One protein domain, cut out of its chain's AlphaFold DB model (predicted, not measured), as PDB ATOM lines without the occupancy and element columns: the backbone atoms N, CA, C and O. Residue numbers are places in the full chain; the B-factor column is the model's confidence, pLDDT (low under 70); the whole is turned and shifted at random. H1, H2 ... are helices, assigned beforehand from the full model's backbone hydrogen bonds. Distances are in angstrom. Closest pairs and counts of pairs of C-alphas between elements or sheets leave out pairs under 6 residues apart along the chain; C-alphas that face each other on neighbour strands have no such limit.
ATOM      1  N   LEU A 471     214.483 208.776 174.693       42.09
ATOM      2  CA  LEU A 471     214.717 207.396 174.261       42.09
ATOM      3  C   LEU A 471     213.418 206.577 174.263       42.09
ATOM      4  O   LEU A 471     213.205 205.784 173.346       42.09
ATOM      5  N   ASP A 472     212.528 206.811 175.230       48.50
ATOM      6  CA  ASP A 472     211.325 205.996 175.434       48.50
ATOM      7  C   ASP A 472     210.241 206.237 174.366       48.50
ATOM      8  O   ASP A 472     209.625 205.292 173.875       48.50
ATOM      9  N   HIS A 473     210.040 207.479 173.903       48.34
ATOM     10  CA  HIS A 473     209.023 207.767 172.879       48.34
ATOM     11  C   HIS A 473     209.394 207.270 171.479       48.34
ATOM     12  O   HIS A 473     208.558 206.665 170.804       48.34
ATOM     13  N   ARG A 474     210.643 207.486 171.047       57.81
ATOM     14  CA  ARG A 474     211.122 206.976 169.756       57.81
ATOM     15  C   ARG A 474     211.152 205.448 169.761       57.81
ATOM     16  O   ARG A 474     210.673 204.834 168.811       57.81
ATOM     17  N   ALA A 475     211.618 204.837 170.851       57.53
ATOM     18  CA  ALA A 475     211.571 203.388 171.013       57.53
ATOM     19  C   ALA A 475     210.125 202.861 171.003       57.53
ATOM     20  O   ALA A 475     209.844 201.866 170.336       57.53
ATOM     21  N   ALA A 476     209.185 203.535 171.674       57.50
ATOM     22  CA  ALA A 476     207.777 203.145 171.685       57.50
ATOM     23  C   ALA A 476     207.121 203.245 170.296       57.50
ATOM     24  O   ALA A 476     206.354 202.356 169.914       57.50
ATOM     25  N   GLU A 477     207.422 204.287 169.517       64.31
ATOM     26  CA  GLU A 477     206.917 204.436 168.148       64.31
ATOM     27  C   GLU A 477     207.526 203.392 167.197       64.31
ATOM     28  O   GLU A 477     206.793 202.736 166.453       64.31
ATOM     29  N   GLU A 478     208.840 203.159 167.280       70.56
ATOM     30  CA  GLU A 478     209.541 202.111 166.526       70.56
ATOM     31  C   GLU A 478     208.977 200.713 166.851       70.56
ATOM     32  O   GLU A 478     208.779 199.889 165.950       70.56
ATOM     33  N   ILE A 479     208.664 200.436 168.124       70.06
ATOM     34  CA  ILE A 479     208.044 199.175 168.563       70.06
ATOM     35  C   ILE A 479     206.610 199.058 168.035       70.06
ATOM     36  O   ILE A 479     206.232 198.007 167.513       70.06
ATOM     37  N   ASN A 480     205.799 200.115 168.134       69.44
ATOM     38  CA  ASN A 480     204.417 200.102 167.648       69.44
ATOM     39  C   ASN A 480     204.340 199.921 166.127       69.44
ATOM     40  O   ASN A 480     203.476 199.191 165.636       69.44
ATOM     41  N   ASN A 481     205.261 200.530 165.378       75.38
ATOM     42  CA  ASN A 481     205.371 200.314 163.940       75.38
ATOM     43  C   ASN A 481     205.815 198.882 163.629       75.38
ATOM     44  O   ASN A 481     205.158 198.217 162.828       75.38
ATOM     45  N   GLY A 482     206.821 198.352 164.332       77.12
ATOM     46  CA  GLY A 482     207.224 196.948 164.202       77.12
ATOM     47  C   GLY A 482     206.073 195.964 164.452       77.12
ATOM     48  O   GLY A 482     205.915 194.986 163.721       77.12
ATOM     49  N   ARG A 483     205.208 196.237 165.438       76.44
ATOM     50  CA  ARG A 483     204.037 195.391 165.744       76.44
ATOM     51  C   ARG A 483     203.031 195.326 164.592       76.44
ATOM     52  O   ARG A 483     202.472 194.258 164.350       76.44
ATOM     53  N   LYS A 484     202.840 196.414 163.835       78.06
ATOM     54  CA  LYS A 484     201.984 196.406 162.632       78.06
ATOM     55  C   LYS A 484     202.520 195.440 161.570       78.06
ATOM     56  O   LYS A 484     201.740 194.705 160.969       78.06
ATOM     57  N   TYR A 485     203.838 195.388 161.376       78.50
ATOM     58  CA  TYR A 485     204.466 194.447 160.439       78.50
ATOM     59  C   TYR A 485     204.399 192.998 160.933       78.50
ATOM     60  O   TYR A 485     204.161 192.091 160.138       78.50
ATOM     61  N   LEU A 486     204.493 192.761 162.245       73.88
ATOM     62  CA  LEU A 486     204.253 191.430 162.815       73.88
ATOM     63  C   LEU A 486     202.814 190.939 162.619       73.88
ATOM     64  O   LEU A 486     202.579 189.743 162.418       73.88
ATOM     65  N   GLN A 487     201.844 191.850 162.660       73.06
ATOM     66  CA  GLN A 487     200.454 191.525 162.361       73.06
ATOM     67  C   GLN A 487     200.288 191.127 160.886       73.06
ATOM     68  O   GLN A 487     199.626 190.135 160.592       73.06
ATOM     69  N   GLN A 488     200.955 191.827 159.963       74.31
ATOM     70  CA  GLN A 488     200.984 191.458 158.541       74.31
ATOM     71  C   GLN A 488     201.684 190.112 158.299       74.31
ATOM     72  O   GLN A 488     201.206 189.311 157.498       74.31
ATOM     73  N   TYR A 489     202.765 189.822 159.030       72.25
ATOM     74  CA  TYR A 489     203.433 188.518 158.992       72.25
ATOM     75  C   TYR A 489     202.511 187.383 159.436       72.25
ATOM     76  O   TYR A 489     202.400 186.358 158.768       72.25
ATOM     77  N   SER A 490     201.776 187.592 160.528       67.31
ATOM     78  CA  SER A 490     200.819 186.605 161.046       67.31
ATOM     79  C   SER A 490     199.681 186.316 160.062       67.31
ATOM     80  O   SER A 490     199.143 185.211 160.051       67.31
ATOM     81  N   ASN A 491     199.358 187.289 159.208       71.00
ATOM     82  CA  ASN A 491     198.346 187.181 158.162       71.00
ATOM     83  C   ASN A 491     198.913 186.667 156.823       71.00
ATOM     84  O   ASN A 491     198.178 186.591 155.841       71.00
ATOM     85  N   GLY A 492     200.209 186.333 156.760       71.81
ATOM     86  CA  GLY A 492     200.882 185.819 155.563       71.81
ATOM     87  C   GLY A 492     201.151 186.859 154.470       71.81
ATOM     88  O   GLY A 492     201.555 186.492 153.373       71.81
ATOM     89  N   THR A 493     200.934 188.150 154.738       70.88
ATOM     90  CA  THR A 493     201.085 189.234 153.748       70.88
ATOM     91  C   THR A 493     202.454 189.916 153.793       70.88
ATOM     92  O   THR A 493     202.714 190.812 152.997       70.88
ATOM     93  N   PHE A 494     203.316 189.530 154.733       75.62
ATOM     94  CA  PHE A 494     204.660 190.076 154.911       75.62
ATOM     95  C   PHE A 494     205.601 188.958 155.362       75.62
ATOM     96  O   PHE A 494     205.255 188.207 156.267       75.62
ATOM     97  N   ASP A 495     206.780 188.832 154.759       80.88
ATOM     98  CA  ASP A 495     207.763 187.812 155.132       80.88
ATOM     99  C   ASP A 495     208.967 188.462 155.823       80.88
ATOM    100  O   ASP A 495     209.777 189.153 155.204       80.88
ATOM    101  N   LEU A 496     209.085 188.212 157.130       81.44
ATOM    102  CA  LEU A 496     210.141 188.756 157.987       81.44
ATOM    103  C   LEU A 496     211.535 188.216 157.652       81.44
ATOM    104  O   LEU A 496     212.515 188.789 158.121       81.44
ATOM    105  N   SER A 497     211.636 187.124 156.887       78.94
ATOM    106  CA  SER A 497     212.913 186.514 156.498       78.94
ATOM    107  C   SER A 497     213.496 187.089 155.204       78.94
ATOM    108  O   SER A 497     214.685 186.914 154.934       78.94
ATOM    109  N   THR A 498     212.676 187.793 154.419       83.62
ATOM    110  CA  THR A 498     213.058 188.392 153.130       83.62
ATOM    111  C   THR A 498     212.849 189.904 153.081       83.62
ATOM    112  O   THR A 498     213.404 190.559 152.203       83.62
ATOM    113  N   THR A 499     212.103 190.477 154.034       86.81
ATOM    114  CA  THR A 499     211.813 191.916 154.096       86.81
ATOM    115  C   THR A 499     212.186 192.508 155.457       86.81
ATOM    116  O   THR A 499     211.758 192.027 156.511       86.81
ATOM    117  N   VAL A 500     212.979 193.583 155.437       88.19
ATOM    118  CA  VAL A 500     213.361 194.351 156.632       88.19
ATOM    119  C   VAL A 500     212.201 195.249 157.071       88.19
ATOM    120  O   VAL A 500     211.575 195.904 156.239       88.19
ATOM    121  N   ILE A 501     211.920 195.291 158.376       85.94
ATOM    122  CA  ILE A 501     210.962 196.225 158.974       85.94
ATOM    123  C   ILE A 501     211.510 197.655 158.793       85.94
ATOM    124  O   ILE A 501     212.598 197.955 159.286       85.94
ATOM    125  N   PRO A 502     210.792 198.560 158.105       79.88
ATOM    126  CA  PRO A 502     211.273 199.922 157.887       79.88
ATOM    127  C   PRO A 502     211.541 200.664 159.203       79.88
ATOM    128  O   PRO A 502     210.696 200.652 160.101       79.88
ATOM    129  N   GLY A 503     212.695 201.331 159.307       76.31
ATOM    130  CA  GLY A 503     213.092 202.090 160.499       76.31
ATOM    131  C   GLY A 503     213.919 201.298 161.517       76.31
ATOM    132  O   GLY A 503     214.287 201.850 162.553       76.31
ATOM    133  N   THR A 504     214.235 200.021 161.257       81.31
ATOM    134  CA  THR A 504     215.054 199.192 162.164       81.31
ATOM    135  C   THR A 504     216.542 199.168 161.820       81.31
ATOM    136  O   THR A 504     217.291 198.376 162.387       81.31
ATOM    137  N   GLU A 505     217.011 200.013 160.901       83.56
ATOM    138  CA  GLU A 505     218.379 199.981 160.364       83.56
ATOM    139  C   GLU A 505     219.441 200.181 161.459       83.56
ATOM    140  O   GLU A 505     220.500 199.554 161.432       83.56
ATOM    141  N   ALA A 506     219.141 201.002 162.471       80.56
ATOM    142  CA  ALA A 506     220.026 201.206 163.617       80.56
ATOM    143  C   ALA A 506     220.153 199.946 164.497       80.56
ATOM    144  O   ALA A 506     221.255 199.613 164.934       80.56
ATOM    145  N   HIS A 507     219.050 199.220 164.710       84.94
ATOM    146  CA  HIS A 507     219.014 197.979 165.496       84.94
ATOM    147  C   HIS A 507     219.665 196.815 164.740       84.94
ATOM    148  O   HIS A 507     220.354 195.995 165.342       84.94
ATOM    149  N   LEU A 508     219.535 196.784 163.408       86.56
ATOM    150  CA  LEU A 508     220.227 195.826 162.539       86.56
ATOM    151  C   LEU A 508     221.747 195.982 162.598       86.56
ATOM    152  O   LEU A 508     222.465 194.988 162.654       86.56
ATOM    153  N   LYS A 509     222.250 197.218 162.652       84.50
ATOM    154  CA  LYS A 509     223.687 197.467 162.802       84.50
ATOM    155  C   LYS A 509     224.224 196.977 164.152       84.50
ATOM    156  O   LYS A 509     225.343 196.484 164.229       84.50
ATOM    157  N   GLN A 510     223.423 197.056 165.218       83.00
ATOM    158  CA  GLN A 510     223.807 196.515 166.530       83.00
ATOM    159  C   GLN A 510     223.963 194.986 166.496       83.00
ATOM    160  O   GLN A 510     224.838 194.445 167.176       83.00
ATOM    161  N   LEU A 511     223.191 194.294 165.650       86.25
ATOM    162  CA  LEU A 511     223.292 192.845 165.465       86.25
ATOM    163  C   LEU A 511     224.625 192.391 164.847       86.25
ATOM    164  O   LEU A 511     225.028 191.255 165.077       86.25
ATOM    165  N   GLU A 512     225.366 193.255 164.147       83.19
ATOM    166  CA  GLU A 512     226.714 192.921 163.649       83.19
ATOM    167  C   GLU A 512     227.696 192.607 164.791       83.19
ATOM    168  O   GLU A 512     228.641 191.841 164.612       83.19
ATOM    169  N   SER A 513     227.455 193.165 165.982       79.75
ATOM    170  CA  SER A 513     228.265 192.918 167.179       79.75
ATOM    171  C   SER A 513     227.796 191.718 168.015       79.75
ATOM    172  O   SER A 513     228.515 191.302 168.926       79.75
ATOM    173  N   PHE A 514     226.642 191.122 167.683       80.44
ATOM    174  CA  PHE A 514     225.995 190.064 168.469       80.44
ATOM    175  C   PHE A 514     226.893 188.845 168.688       80.44
ATOM    176  O   PHE A 514     226.920 188.298 169.784       80.44
ATOM    177  N   GLN A 515     227.685 188.442 167.688       68.81
ATOM    178  CA  GLN A 515     228.573 187.280 167.823       68.81
ATOM    179  C   GLN A 515     229.676 187.472 168.873       68.81
ATOM    180  O   GLN A 515     230.196 186.491 169.396       68.81
ATOM    181  N   ASN A 516     230.007 188.722 169.208       73.06
ATOM    182  CA  ASN A 516     231.027 189.045 170.203       73.06
ATOM    183  C   ASN A 516     230.426 189.323 171.588       73.06
ATOM    184  O   ASN A 516     231.087 189.079 172.594       73.06
ATOM    185  N   THR A 517     229.198 189.850 171.654       75.75
ATOM    186  CA  THR A 517     228.563 190.285 172.913       75.75
ATOM    187  C   THR A 517     227.518 189.304 173.443       75.75
ATOM    188  O   THR A 517     227.276 189.257 174.646       75.75
ATOM    189  N   GLY A 518     226.880 188.522 172.569       70.56
ATOM    190  CA  GLY A 518     225.724 187.682 172.900       70.56
ATOM    191  C   GLY A 518     224.475 188.476 173.308       70.56
ATOM    192  O   GLY A 518     223.522 187.901 173.834       70.56
ATOM    193  N   GLU A 519     224.457 189.797 173.109       76.12
ATOM    194  CA  GLU A 519     223.354 190.657 173.536       76.12
ATOM    195  C   GLU A 519     222.485 191.093 172.358       76.12
ATOM    196  O   GLU A 519     222.935 191.779 171.441       76.12
ATOM    197  N   LEU A 520     221.207 190.703 172.396       79.25
ATOM    198  CA  LEU A 520     220.210 191.178 171.439       79.25
ATOM    199  C   LEU A 520     219.775 192.615 171.774       79.25
ATOM    200  O   LEU A 520     219.536 192.900 172.955       79.25
ATOM    201  N   PRO A 521     219.560 193.478 170.760       83.81
ATOM    202  CA  PRO A 521     218.934 194.782 170.936       83.81
ATOM    203  C   PRO A 521     217.585 194.673 171.649       83.81
ATOM    204  O   PRO A 521     216.758 193.814 171.319       83.81
ATOM    205  N   ASP A 522     217.331 195.576 172.597       75.94
ATOM    206  CA  ASP A 522     216.080 195.600 173.367       75.94
ATOM    207  C   ASP A 522     214.848 195.787 172.479       75.94
ATOM    208  O   ASP A 522     213.770 195.291 172.806       75.94
ATOM    209  N   TYR A 523     215.028 196.396 171.306       82.38
ATOM    210  CA  TYR A 523     214.018 196.469 170.260       82.38
ATOM    211  C   TYR A 523     213.402 195.096 169.937       82.38
ATOM    212  O   TYR A 523     212.190 194.922 170.056       82.38
ATOM    213  N   TYR A 524     214.219 194.084 169.613       83.00
ATOM    214  CA  TYR A 524     213.721 192.748 169.255       83.00
ATOM    215  C   TYR A 524     213.141 191.999 170.458       83.00
ATOM    216  O   TYR A 524     212.175 191.248 170.306       83.00
ATOM    217  N   LYS A 525     213.665 192.250 171.667       75.25
ATOM    218  CA  LYS A 525     213.085 191.720 172.913       75.25
ATOM    219  C   LYS A 525     211.679 192.267 173.132       75.25
ATOM    220  O   LYS A 525     210.762 191.502 173.406       75.25
ATOM    221  N   ASN A 526     211.496 193.574 172.974       71.56
ATOM    222  CA  ASN A 526     210.215 194.246 173.169       71.56
ATOM    223  C   ASN A 526     209.206 193.935 172.060       71.56
ATOM    224  O   ASN A 526     207.999 193.883 172.314       71.56
ATOM    225  N   LEU A 527     209.696 193.700 170.844       74.31
ATOM    226  CA  LEU A 527     208.874 193.337 169.701       74.31
ATOM    227  C   LEU A 527     208.337 191.897 169.821       74.31
ATOM    228  O   LEU A 527     207.159 191.662 169.556       74.31
ATOM    229  N   ALA A 528     209.156 190.962 170.319       71.69
ATOM    230  CA  ALA A 528     208.752 189.577 170.582       71.69
ATOM    231  C   ALA A 528     207.681 189.441 171.678       71.69
ATOM    232  O   ALA A 528     206.868 188.522 171.618       71.69
ATOM    233  N   ARG A 529     207.619 190.372 172.649       60.84
ATOM    234  CA  ARG A 529     206.665 190.333 173.784       60.84
ATOM    235  C   ARG A 529     205.188 190.247 173.368       60.84
ATOM    236  O   ARG A 529     204.364 189.870 174.190       60.84
ATOM    237  N   GLY A 530     204.848 190.596 172.124       52.75
ATOM    238  CA  GLY A 530     203.482 190.536 171.587       52.75
ATOM    239  C   GLY A 530     203.191 189.365 170.638       52.75
ATOM    240  O   GLY A 530     202.100 189.328 170.071       52.75
ATOM    241  N   HIS A 531     204.129 188.433 170.410       58.28
ATOM    242  CA  HIS A 531     203.984 187.381 169.392       58.28
ATOM    243  C   HIS A 531     204.192 185.972 169.961       58.28
ATOM    244  O   HIS A 531     205.253 185.645 170.478       58.28
ATOM    245  N   LYS A 532     203.174 185.105 169.846       52.22
ATOM    246  CA  LYS A 532     203.140 183.782 170.509       52.22
ATOM    247  C   LYS A 532     204.083 182.728 169.913       52.22
ATOM    248  O   LYS A 532     204.206 181.658 170.499       52.22
ATOM    249  N   LYS A 533     204.673 182.965 168.736       58.50
ATOM    250  CA  LYS A 533     205.431 181.942 167.985       58.50
ATOM    251  C   LYS A 533     206.870 182.336 167.662       58.50
ATOM    252  O   LYS A 533     207.560 181.559 167.013       58.50
ATOM    253  N   LEU A 534     207.300 183.530 168.059       64.06
ATOM    254  CA  LEU A 534     208.593 184.082 167.670       64.06
ATOM    255  C   LEU A 534     209.338 184.577 168.904       64.06
ATOM    256  O   LEU A 534     208.867 185.475 169.599       64.06
ATOM    257  N   THR A 535     210.519 184.016 169.157       73.38
ATOM    258  CA  THR A 535     211.415 184.543 170.188       73.38
ATOM    259  C   THR A 535     212.106 185.822 169.703       73.38
ATOM    260  O   THR A 535     212.157 186.120 168.507       73.38
ATOM    261  N   ALA A 536     212.694 186.578 170.635       79.19
ATOM    262  CA  ALA A 536     213.505 187.750 170.300       79.19
ATOM    263  C   ALA A 536     214.669 187.401 169.358       79.19
ATOM    264  O   ALA A 536     215.003 188.191 168.477       79.19
ATOM    265  N   TRP A 537     215.254 186.208 169.520       84.06
ATOM    266  CA  TRP A 537     216.307 185.717 168.637       84.06
ATOM    267  C   TRP A 537     215.758 185.350 167.258       84.06
ATOM    268  O   TRP A 537     216.364 185.736 166.267       84.06
ATOM    269  N   ASP A 538     214.602 184.679 167.168       81.44
ATOM    270  CA  ASP A 538     214.018 184.323 165.864       81.44
ATOM    271  C   ASP A 538     213.709 185.588 165.047       81.44
ATOM    272  O   ASP A 538     214.033 185.656 163.863       81.44
ATOM    273  N   LEU A 539     213.162 186.630 165.690       84.81
ATOM    274  CA  LEU A 539     212.937 187.934 165.058       84.81
ATOM    275  C   LEU A 539     214.240 188.594 164.606       84.81
ATOM    276  O   LEU A 539     214.331 189.040 163.462       84.81
ATOM    277  N   ALA A 540     215.241 188.645 165.484       88.50
ATOM    278  CA  ALA A 540     216.532 189.237 165.164       88.50
ATOM    279  C   ALA A 540     217.236 188.484 164.025       88.50
ATOM    280  O   ALA A 540     217.757 189.115 163.111       88.50
ATOM    281  N   ASN A 541     217.199 187.149 164.028       88.38
ATOM    282  CA  ASN A 541     217.811 186.314 162.999       88.38
ATOM    283  C   ASN A 541     217.111 186.477 161.645       88.38
ATOM    284  O   ASN A 541     217.778 186.661 160.630       88.38
ATOM    285  N   MET A 542     215.774 186.485 161.619       87.69
ATOM    286  CA  MET A 542     215.011 186.727 160.388       87.69
ATOM    287  C   MET A 542     215.308 188.110 159.797       87.69
ATOM    288  O   MET A 542     215.557 188.225 158.600       87.69
ATOM    289  N   GLN A 543     215.360 189.148 160.635       90.56
ATOM    290  CA  GLN A 543     215.641 190.515 160.191       90.56
ATOM    291  C   GLN A 543     217.102 190.709 159.767       90.56
ATOM    292  O   GLN A 543     217.373 191.367 158.764       90.56
ATOM    293  N   TYR A 544     218.046 190.071 160.458       90.06
ATOM    294  CA  TYR A 544     219.450 190.054 160.057       90.06
ATOM    295  C   TYR A 544     219.657 189.325 158.726       90.06
ATOM    296  O   TYR A 544     220.399 189.803 157.865       90.06
ATOM    297  N   ARG A 545     218.944 188.213 158.515       87.38
ATOM    298  CA  ARG A 545     218.942 187.465 157.257       87.38
ATOM    299  C   ARG A 545     218.327 188.266 156.116       87.38
ATOM    300  O   ARG A 545     218.913 188.292 155.038       87.38
ATOM    301  N   ALA A 546     217.220 188.966 156.358       86.56
ATOM    302  CA  ALA A 546     216.622 189.869 155.379       86.56
ATOM    303  C   ALA A 546     217.575 191.016 154.993       86.56
ATOM    304  O   ALA A 546     217.605 191.432 153.838       86.56
ATOM    305  N   HIS A 547     218.381 191.510 155.941       88.06
ATOM    306  CA  HIS A 547     219.319 192.609 155.710       88.06
ATOM    307  C   HIS A 547     220.630 192.182 155.028       88.06
ATOM    308  O   HIS A 547     221.130 192.885 154.152       88.06
ATOM    309  N   THR A 548     221.204 191.044 155.426       87.00
ATOM    310  CA  THR A 548     222.579 190.645 155.053       87.00
ATOM    311  C   THR A 548     222.657 189.390 154.184       87.00
ATOM    312  O   THR A 548     223.723 189.072 153.652       87.00
ATOM    313  N   GLY A 549     221.560 188.637 154.067       84.06
ATOM    314  CA  GLY A 549     221.527 187.311 153.448       84.06
ATOM    315  C   GLY A 549     222.181 186.202 154.284       84.06
ATOM    316  O   GLY A 549     222.290 185.076 153.802       84.06
ATOM    317  N   LYS A 550     222.628 186.492 155.514       84.50
ATOM    318  CA  LYS A 550     223.332 185.553 156.405       84.50
ATOM    319  C   LYS A 550     222.549 185.317 157.697       84.50
ATOM    320  O   LYS A 550     221.775 186.164 158.124       84.50
ATOM    321  N   GLU A 551     222.771 184.168 158.329       84.50
ATOM    322  CA  GLU A 551     222.275 183.889 159.685       84.50
ATOM    323  C   GLU A 551     223.072 184.713 160.714       84.50
ATOM    324  O   GLU A 551     224.287 184.878 160.577       84.50
ATOM    325  N   LEU A 552     222.400 185.196 161.763       83.12
ATOM    326  CA  LEU A 552     222.970 186.028 162.834       83.12
ATOM    327  C   LEU A 552     224.054 185.296 163.655       83.12
ATOM    328  O   LEU A 552     224.913 185.916 164.282       83.12
ATOM    329  N   GLY A 553     224.064 183.963 163.602       76.56
ATOM    330  CA  GLY A 553     224.868 183.114 164.476       76.56
ATOM    331  C   GLY A 553     224.166 182.855 165.810       76.56
ATOM    332  O   GLY A 553     223.196 183.525 166.174       76.56
ATOM    333  N   LYS A 554     224.627 181.830 166.524       77.88
ATOM    334  CA  LYS A 554     224.050 181.390 167.799       77.88
ATOM    335  C   LYS A 554     225.005 181.786 168.916       77.88
ATOM    336  O   LYS A 554     226.207 181.583 168.786       77.88
TER     337      LYS A 554
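Overview. This is residues 471 to 554 of the 771 residues of an uncharacterized protein of Parvibaculum sp (UniProt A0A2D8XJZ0). One long helix, H1, stands along one side of a cluster of shorter helices: H4 packs on H1, H5 starts at H4 and runs off at about a right angle to it, and H2 packs on H5. The short H3 lies at the end away from H1. The printed part has 84 residues with five named helices, in order H1 to H5, and no named strand; its class is all helix. It is compact, with a radius of gyration of the C-alphas of 11.9 A, and rounded, spanning 33 by 29 by 21 A.

Arrangement. H1, residues 471 to 490, touches H4, residues 522 to 528, with residues 475 to 483 alone; the closest C-alphas, of Ile 479 and Leu 527, are 6.0 A apart, at a shallow tilt of 32 degrees, the same way. H4 touches H5, residues 536 to 548, which touches H4 with residues 536 to 540 alone; the closest C-alphas, of Lys 525 and Ala 536, are 4.8 A apart, and the lines are only just about perpendicular at 72 degrees. H5 touches H2, residues 505 to 511, closest at the C-alphas of Tyr 544 and Leu 508, 6.3 A, at a tilt of 68 degrees, only just steep, opposite ways. H1 and H5 are apart. H3, residues 514 to 517, touches no helix and meets H2 only through their link. Every O i to N i+4 pair is within hydrogen-bond range in H1, H2, H4 and H5; H3 is too short for one.

Along the chain. H1 runs 28.3 A from C-alpha 471 at (214.717, 207.396, 174.261). H5 runs 18.0 A to C-alpha 548 at (222.579, 190.645, 155.053). H2 measures 10.1 A, H4 9.9 A and H3 5.1 A.

Size, cuts and confidence. The C-alphas of Asn 491 and Asn 516 are farthest apart, 34.9 A. The printed part has no cut. The link from H1 to H2, residues 491 to 504, is long. The model's pLDDT is under 70 in 16 residues, among them 471 to 477 and 529 to 534.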